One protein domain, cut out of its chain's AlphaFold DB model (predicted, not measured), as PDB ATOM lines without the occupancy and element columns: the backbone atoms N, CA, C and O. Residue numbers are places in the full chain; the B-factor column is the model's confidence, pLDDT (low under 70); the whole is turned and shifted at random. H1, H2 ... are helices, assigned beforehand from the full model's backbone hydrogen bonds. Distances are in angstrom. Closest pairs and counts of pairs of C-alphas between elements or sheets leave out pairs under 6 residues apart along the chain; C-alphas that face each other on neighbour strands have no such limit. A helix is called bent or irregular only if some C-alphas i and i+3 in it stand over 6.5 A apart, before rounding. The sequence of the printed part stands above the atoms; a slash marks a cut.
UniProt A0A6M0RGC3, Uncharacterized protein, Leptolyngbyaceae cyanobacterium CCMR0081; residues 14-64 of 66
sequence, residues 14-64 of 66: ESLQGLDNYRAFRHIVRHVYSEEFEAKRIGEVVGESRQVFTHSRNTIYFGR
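This is residues 14 to 64 of the 66 residues of an uncharacterized protein of Leptolyngbyaceae cyanobacterium CCMR0081 (UniProt A0A6M0RGC3). Two helices make a long, loose helical hairpin: H1 runs out, the chain turns through a loop at one end, and the bent helix H2 folds back beside H1 and runs on past its start. The two meet at the first part of H1 and spread toward the loop end, where residues 30 to 35 stick out. The printed part has 51 residues with two named helices, H1 then H2, and no named strand; the class is all helix. The whole is loose, with a radius of gyration of the C-alphas of 12.7 A, and a rod spanning 42 by 18 by 12 A.

H1, residues 14 to 31, is followed by H2, residues 39 to 62, assigned as one helix by its hydrogen bonds but bent: C-alphas 47 and 50 are 7.1 A apart. Its arms, H2a of residues 39 to 47 and H2b of residues 50 to 62, stand at a shallow tilt of 33 degrees, only just short of steep. H1 and H2a form a helical hairpin and run opposite ways at a steep tilt of 44 degrees. H1 touches H2a with residues 21 to 25 alone; the closest C-alphas, of Tyr 22 and Val 45, are 6.6 A apart. Residues 15 to 19 of H1 alone touch residues 52 to 56 of H2b, with the C-alphas of Gly 18 and Val 52 closest at 5.6 A. H1 and H2b run opposite ways at a steep tilt of 52 degrees. In H1, H2a and H2b every O i to N i+4 pair is within hydrogen-bond range.

H1 begins at C-alpha 14 (-50.603, -16.914, -43.287) and is 26.0 A long. H2a begins at C-alpha 39 (-27.525, -12.615, -41.538) and is 12.0 A long; H2b, 18.0 A long, ends at C-alpha 62 (-57.200, -24.945, -54.717).

The two C-alphas farthest apart, of Glu 35 and Arg 64, are 42.4 A apart. The printed part has no cut, and the link from H1 to H2, 7 residues, is short. The mean pLDDT of the printed part is 77.0; residues 32 to 37 and 61 to 64 are under 70.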
ATOM      1  N   GLU A  14     -51.965 -16.368 -43.399       84.38
ATOM      2  CA  GLU A  14     -50.603 -16.914 -43.287       84.38
ATOM      3  C   GLU A  14     -49.795 -16.687 -44.575       84.38
ATOM      4  O   GLU A  14     -48.659 -16.214 -44.532       84.38
ATOM      5  N   SER A  15     -50.406 -16.943 -45.738       83.38
ATOM      6  CA  SER A  15     -49.767 -16.690 -47.036       83.38
ATOM      7  C   SER A  15     -49.505 -15.200 -47.246       83.38
ATOM      8  O   SER A  15     -48.444 -14.830 -47.743       83.38
ATOM      9  N   LEU A  16     -50.444 -14.337 -46.843       86.56
ATOM     10  CA  LEU A  16     -50.275 -12.886 -46.898       86.56
ATOM     11  C   LEU A  16     -49.060 -12.436 -46.075       86.56
ATOM     12  O   LEU A  16     -48.209 -11.722 -46.601       86.56
ATOM     13  N   GLN A  17     -48.954 -12.895 -44.826       88.38
ATOM     14  CA  GLN A  17     -47.844 -12.552 -43.934       88.38
ATOM     15  C   GLN A  17     -46.492 -13.001 -44.510       88.38
ATOM     16  O   GLN A  17     -45.543 -12.218 -44.558       88.38
ATOM     17  N   GLY A  18     -46.410 -14.239 -45.008       85.62
ATOM     18  CA  GLY A  18     -45.183 -14.772 -45.602       85.62
ATOM     19  C   GLY A  18     -44.763 -14.043 -46.883       85.62
ATOM     20  O   GLY A  18     -43.580 -13.765 -47.093       85.62
ATOM     21  N   LEU A  19     -45.727 -13.689 -47.738       86.81
ATOM     22  CA  LEU A  19     -45.464 -12.925 -48.961       86.81
ATOM     23  C   LEU A  19     -45.017 -11.491 -48.658       86.81
ATOM     24  O   LEU A  19     -44.169 -10.959 -49.380       86.81
ATOM     25  N   ASP A  20     -45.542 -10.875 -47.598       87.88
ATOM     26  CA  ASP A  20     -45.129  -9.536 -47.177       87.88
ATOM     27  C   ASP A  20     -43.702  -9.534 -46.606       87.88
ATOM     28  O   ASP A  20     -42.875  -8.713 -47.008       87.88
ATOM     29  N   ASN A  21     -43.348 -10.544 -45.799       84.94
ATOM     30  CA  ASN A  21     -41.973 -10.762 -45.331       84.94
ATOM     31  C   ASN A  21     -40.995 -10.936 -46.508       84.94
ATOM     32  O   ASN A  21     -39.926 -10.319 -46.543       84.94
ATOM     33  N   TYR A  22     -41.380 -11.720 -47.521       84.62
ATOM     34  CA  TYR A  22     -40.584 -11.889 -48.739       84.62
ATOM     35  C   TYR A  22     -40.444 -10.580 -49.537       84.62
ATOM     36  O   TYR A  22     -39.362 -10.250 -50.032       84.62
ATOM     37  N   ARG A  23     -41.524  -9.795 -49.650       84.50
ATOM     38  CA  ARG A  23     -41.511  -8.479 -50.304       84.50
ATOM     39  C   ARG A  23     -40.580  -7.507 -49.575       84.50
ATOM     40  O   ARG A  23     -39.811  -6.814 -50.247       84.50
ATOM     41  N   ALA A  24     -40.623  -7.472 -48.244       81.75
ATOM     42  CA  ALA A  24     -39.744  -6.654 -47.415       81.75
ATOM     43  C   ALA A  24     -38.273  -7.053 -47.600       81.75
ATOM     44  O   ALA A  24     -37.433  -6.193 -47.867       81.75
ATOM     45  N   PHE A  25     -37.971  -8.355 -47.588       81.75
ATOM     46  CA  PHE A  25     -36.632  -8.868 -47.880       81.75
ATOM     47  C   PHE A  25     -36.134  -8.437 -49.262       81.75
ATOM     48  O   PHE A  25     -35.044  -7.884 -49.386       81.75
ATOM     49  N   ARG A  26     -36.949  -8.608 -50.310       81.50
ATOM     50  CA  ARG A  26     -36.590  -8.167 -51.667       81.50
ATOM     51  C   ARG A  26     -36.348  -6.658 -51.731       81.50
ATOM     52  O   ARG A  26     -35.485  -6.216 -52.485       81.50
ATOM     53  N   HIS A  27     -37.132  -5.869 -50.997       80.12
ATOM     54  CA  HIS A  27     -36.958  -4.421 -50.947       80.12
ATOM     55  C   HIS A  27     -35.609  -4.046 -50.325       80.12
ATOM     56  O   HIS A  27     -34.890  -3.258 -50.937       80.12
ATOM     57  N   ILE A  28     -35.251  -4.678 -49.200       73.31
ATOM     58  CA  ILE A  28     -33.948  -4.534 -48.538       73.31
ATOM     59  C   ILE A  28     -32.834  -4.933 -49.510       73.31
ATOM     60  O   ILE A  28     -32.020  -4.093 -49.853       73.31
ATOM     61  N   VAL A  29     -32.863  -6.137 -50.087       71.56
ATOM     62  CA  VAL A  29     -31.831  -6.606 -51.039       71.56
ATOM     63  C   VAL A  29     -31.638  -5.654 -52.226       71.56
ATOM     64  O   VAL A  29     -30.542  -5.533 -52.765       71.56
ATOM     65  N   ARG A  30     -32.713  -4.992 -52.672       74.25
ATOM     66  CA  ARG A  30     -32.685  -4.087 -53.825       74.25
ATOM     67  C   ARG A  30     -32.226  -2.659 -53.487       74.25
ATOM     68  O   ARG A  30     -31.739  -1.995 -54.393       74.25
ATOM     69  N   HIS A  31     -32.423  -2.175 -52.259       71.75
ATOM     70  CA  HIS A  31     -32.171  -0.766 -51.886       71.75
ATOM     71  C   HIS A  31     -31.099  -0.587 -50.815       71.75
ATOM     72  O   HIS A  31     -30.557   0.503 -50.664       71.75
ATOM     73  N   VAL A  32     -30.812  -1.639 -50.066       61.03
ATOM     74  CA  VAL A  32     -29.874  -1.640 -48.961       61.03
ATOM     75  C   VAL A  32     -28.664  -2.443 -49.411       61.03
ATOM     76  O   VAL A  32     -28.736  -3.645 -49.665       61.03
ATOM     77  N   TYR A  33     -27.559  -1.723 -49.579       58.41
ATOM     78  CA  TYR A  33     -26.252  -2.295 -49.854       58.41
ATOM     79  C   TYR A  33     -25.869  -3.261 -48.726       58.41
ATOM     80  O   TYR A  33     -26.279  -3.092 -47.581       58.41
ATOM     81  N   SER A  34     -25.088  -4.274 -49.082       58.22
ATOM     82  CA  SER A  34     -24.628  -5.457 -48.335       58.22
ATOM     83  C   SER A  34     -24.237  -5.286 -46.854       58.22
ATOM     84  O   SER A  34     -24.020  -6.284 -46.178       58.22
ATOM     85  N   GLU A  35     -24.092  -4.058 -46.362       61.84
ATOM     86  CA  GLU A  35     -23.544  -3.701 -45.049       61.84
ATOM     87  C   GLU A  35     -24.584  -3.735 -43.918       61.84
ATOM     88  O   GLU A  35     -24.247  -4.047 -42.783       61.84
ATOM     89  N   GLU A  36     -25.863  -3.520 -44.230       63.09
ATOM     90  CA  GLU A  36     -26.985  -3.586 -43.272       63.09
ATOM     91  C   GLU A  36     -27.697  -4.957 -43.307       63.09
ATOM     92  O   GLU A  36     -28.797  -5.153 -42.781       63.09
ATOM     93  N   PHE A  37     -27.097  -5.936 -43.987       69.00
ATOM     94  CA  PHE A  37     -27.642  -7.283 -44.085       69.00
ATOM     95  C   PHE A  37     -27.398  -8.065 -42.789       69.00
ATOM     96  O   PHE A  37     -26.384  -8.740 -42.614       69.00
ATOM     97  N   GLU A  38     -28.376  -8.043 -41.884       72.12
ATOM     98  CA  GLU A  38     -28.386  -8.948 -40.736       72.12
ATOM     99  C   GLU A  38     -28.593 -10.401 -41.190       72.12
ATOM    100  O   GLU A  38     -29.703 -10.818 -41.534       72.12
ATOM    101  N   ALA A  39     -27.527 -11.205 -41.136       73.88
ATOM    102  CA  ALA A  39     -27.525 -12.615 -41.538       73.88
ATOM    103  C   ALA A  39     -28.657 -13.441 -40.899       73.88
ATOM    104  O   ALA A  39     -29.233 -14.315 -41.548       73.88
ATOM    105  N   LYS A  40     -29.018 -13.128 -39.648       77.25
ATOM    106  CA  LYS A  40     -30.133 -13.762 -38.936       77.25
ATOM    107  C   LYS A  40     -31.466 -13.552 -39.661       77.25
ATOM    108  O   LYS A  40     -32.182 -14.515 -39.916       77.25
ATOM    109  N   ARG A  41     -31.757 -12.313 -40.063       74.62
ATOM    110  CA  ARG A  41     -33.010 -11.934 -40.728       74.62
ATOM    111  C   ARG A  41     -33.112 -12.519 -42.137       74.62
ATOM    112  O   ARG A  41     -34.190 -12.922 -42.563       74.62
ATOM    113  N   ILE A  42     -31.984 -12.630 -42.845       78.62
ATOM    114  CA  ILE A  42     -31.912 -13.373 -44.115       78.62
ATOM    115  C   ILE A  42     -32.238 -14.846 -43.882       78.62
ATOM    116  O   ILE A  42     -33.033 -15.420 -44.623       78.62
ATOM    117  N   GLY A  43     -31.608 -15.458 -42.876       79.56
ATOM    118  CA  GLY A  43     -31.774 -16.873 -42.563       79.56
ATOM    119  C   GLY A  43     -33.229 -17.233 -42.275       79.56
ATOM    120  O   GLY A  43     -33.720 -18.228 -42.802       79.56
ATOM    121  N   GLU A  44     -33.928 -16.383 -41.524       82.81
ATOM    122  CA  GLU A  44     -35.363 -16.516 -41.249       82.81
ATOM    123  C   GLU A  44     -36.188 -16.474 -42.551       82.81
ATOM    124  O   GLU A  44     -36.922 -17.418 -42.847       82.81
ATOM    125  N   VAL A  45     -35.995 -15.458 -43.404       81.69
ATOM    126  CA  VAL A  45     -36.746 -15.345 -44.672       81.69
ATOM    127  C   VAL A  45     -36.441 -16.497 -45.637       81.69
ATOM    128  O   VAL A  45     -37.343 -17.031 -46.288       81.69
ATOM    129  N   VAL A  46     -35.173 -16.897 -45.754       83.62
ATOM    130  CA  VAL A  46     -34.765 -18.008 -46.625       83.62
ATOM    131  C   VAL A  46     -35.332 -19.331 -46.110       83.62
ATOM    132  O   VAL A  46     -35.836 -20.114 -46.918       83.62
ATOM    133  N   GLY A  47     -35.313 -19.557 -44.793       87.06
ATOM    134  CA  GLY A  47     -35.874 -20.753 -44.164       87.06
ATOM    135  C   GLY A  47     -37.371 -20.918 -44.434       87.06
ATOM    136  O   GLY A  47     -37.825 -22.015 -44.762       87.06
ATOM    137  N   GLU A  48     -38.127 -19.821 -44.397       85.81
ATOM    138  CA  GLU A  48     -39.577 -19.834 -44.615       85.81
ATOM    139  C   GLU A  48     -39.980 -19.818 -46.099       85.81
ATOM    140  O   GLU A  48     -41.073 -20.264 -46.459       85.81
ATOM    141  N   SER A  49     -39.097 -19.359 -46.993       83.50
ATOM    142  CA  SER A  49     -39.409 -19.122 -48.411       83.50
ATOM    143  C   SER A  49     -40.057 -20.318 -49.125       83.50
ATOM    144  O   SER A  49     -41.019 -20.159 -49.883       83.50
ATOM    145  N   ARG A  50     -39.578 -21.539 -48.854       85.81
ATOM    146  CA  ARG A  50     -40.103 -22.772 -49.461       85.81
ATOM    147  C   ARG A  50     -41.506 -23.109 -48.961       85.81
ATOM    148  O   ARG A  50     -42.340 -23.561 -49.753       85.81
ATOM    149  N   GLN A  51     -41.763 -22.905 -47.672       87.19
ATOM    150  CA  GLN A  51     -43.078 -23.118 -47.072       87.19
ATOM    151  C   GLN A  51     -44.070 -22.097 -47.621       87.19
ATOM    152  O   GLN A  51     -45.110 -22.497 -48.140       87.19
ATOM    153  N   VAL A  52     -43.709 -20.810 -47.609       84.88
ATOM    154  CA  VAL A  52     -44.536 -19.721 -48.148       84.88
ATOM    155  C   VAL A  52     -44.868 -19.966 -49.619       84.88
ATOM    156  O   VAL A  52     -46.030 -19.848 -50.010       84.88
ATOM    157  N   PHE A  53     -43.889 -20.379 -50.432       83.94
ATOM    158  CA  PHE A  53     -44.126 -20.726 -51.835       83.94
ATOM    159  C   PHE A  53     -45.093 -21.904 -51.976       83.94
ATOM    160  O   PHE A  53     -46.040 -21.833 -52.754       83.94
ATOM    161  N   THR A  54     -44.881 -22.980 -51.216       84.69
ATOM    162  CA  THR A  54     -45.725 -24.182 -51.285       84.69
ATOM    163  C   THR A  54     -47.160 -23.873 -50.864       84.69
ATOM    164  O   THR A  54     -48.095 -24.284 -51.551       84.69
ATOM    165  N   HIS A  55     -47.333 -23.113 -49.782       83.44
ATOM    166  CA  HIS A  55     -48.637 -22.724 -49.259       83.44
ATOM    167  C   HIS A  55     -49.361 -21.808 -50.248       83.44
ATOM    168  O   HIS A  55     -50.451 -22.148 -50.698       83.44
ATOM    169  N   SER A  56     -48.702 -20.738 -50.705       80.62
ATOM    170  CA  SER A  56     -49.261 -19.800 -51.689       80.62
ATOM    171  C   SER A  56     -49.640 -20.500 -52.994       80.62
ATOM    172  O   SER A  56     -50.721 -20.280 -53.537       80.62
ATOM    173  N   ARG A  57     -48.769 -21.387 -53.491       81.69
ATOM    174  CA  ARG A  57     -49.019 -22.192 -54.689       81.69
ATOM    175  C   ARG A  57     -50.271 -23.042 -54.505       81.69
ATOM    176  O   ARG A  57     -51.161 -23.000 -55.348       81.69
ATOM    177  N   ASN A  58     -50.352 -23.789 -53.407       78.69
ATOM    178  CA  ASN A  58     -51.494 -24.648 -53.132       78.69
ATOM    179  C   ASN A  58     -52.778 -23.815 -53.001       78.69
ATOM    180  O   ASN A  58     -53.763 -24.150 -53.647       78.69
ATOM    181  N   THR A  59     -52.770 -22.696 -52.272       71.69
ATOM    182  CA  THR A  59     -53.956 -21.838 -52.129       71.69
ATOM    183  C   THR A  59     -54.448 -21.296 -53.473       71.69
ATOM    184  O   THR A  59     -55.646 -21.337 -53.736       71.69
ATOM    185  N   ILE A  60     -53.544 -20.881 -54.366       71.50
ATOM    186  CA  ILE A  60     -53.911 -20.401 -55.707       71.50
ATOM    187  C   ILE A  60     -54.499 -21.525 -56.577       71.50
ATOM    188  O   ILE A  60     -55.443 -21.279 -57.327       71.50
ATOM    189  N   TYR A  61     -53.971 -22.753 -56.500       62.22
ATOM    190  CA  TYR A  61     -54.510 -23.880 -57.274       62.22
ATOM    191  C   TYR A  61     -55.818 -24.438 -56.698       62.22
ATOM    192  O   TYR A  61     -56.706 -24.789 -57.471       62.22
ATOM    193  N   PHE A  62     -55.970 -24.487 -55.373       58.84
ATOM    194  CA  PHE A  62     -57.200 -24.945 -54.717       58.84
ATOM    195  C   PHE A  62     -58.324 -23.901 -54.789       58.84
ATOM    196  O   PHE A  62     -59.467 -24.263 -55.040       58.84
ATOM    197  N   GLY A  63     -58.010 -22.607 -54.673       55.09
ATOM    198  CA  GLY A  63     -58.980 -21.516 -54.826       55.09
ATOM    199  C   GLY A  63     -59.472 -21.294 -56.263       55.09
ATOM    200  O   GLY A  63     -60.361 -20.482 -56.478       55.09
ATOM    201  N   ARG A  64     -58.907 -22.003 -57.251       51.75
ATOM    202  CA  ARG A  64     -59.331 -21.975 -58.663       51.75
ATOM    203  C   ARG A  64     -60.364 -23.052 -59.027       51.75
ATOM    204  O   ARG A  64     -60.821 -23.061 -60.165       51.75
TER     205      ARG A  64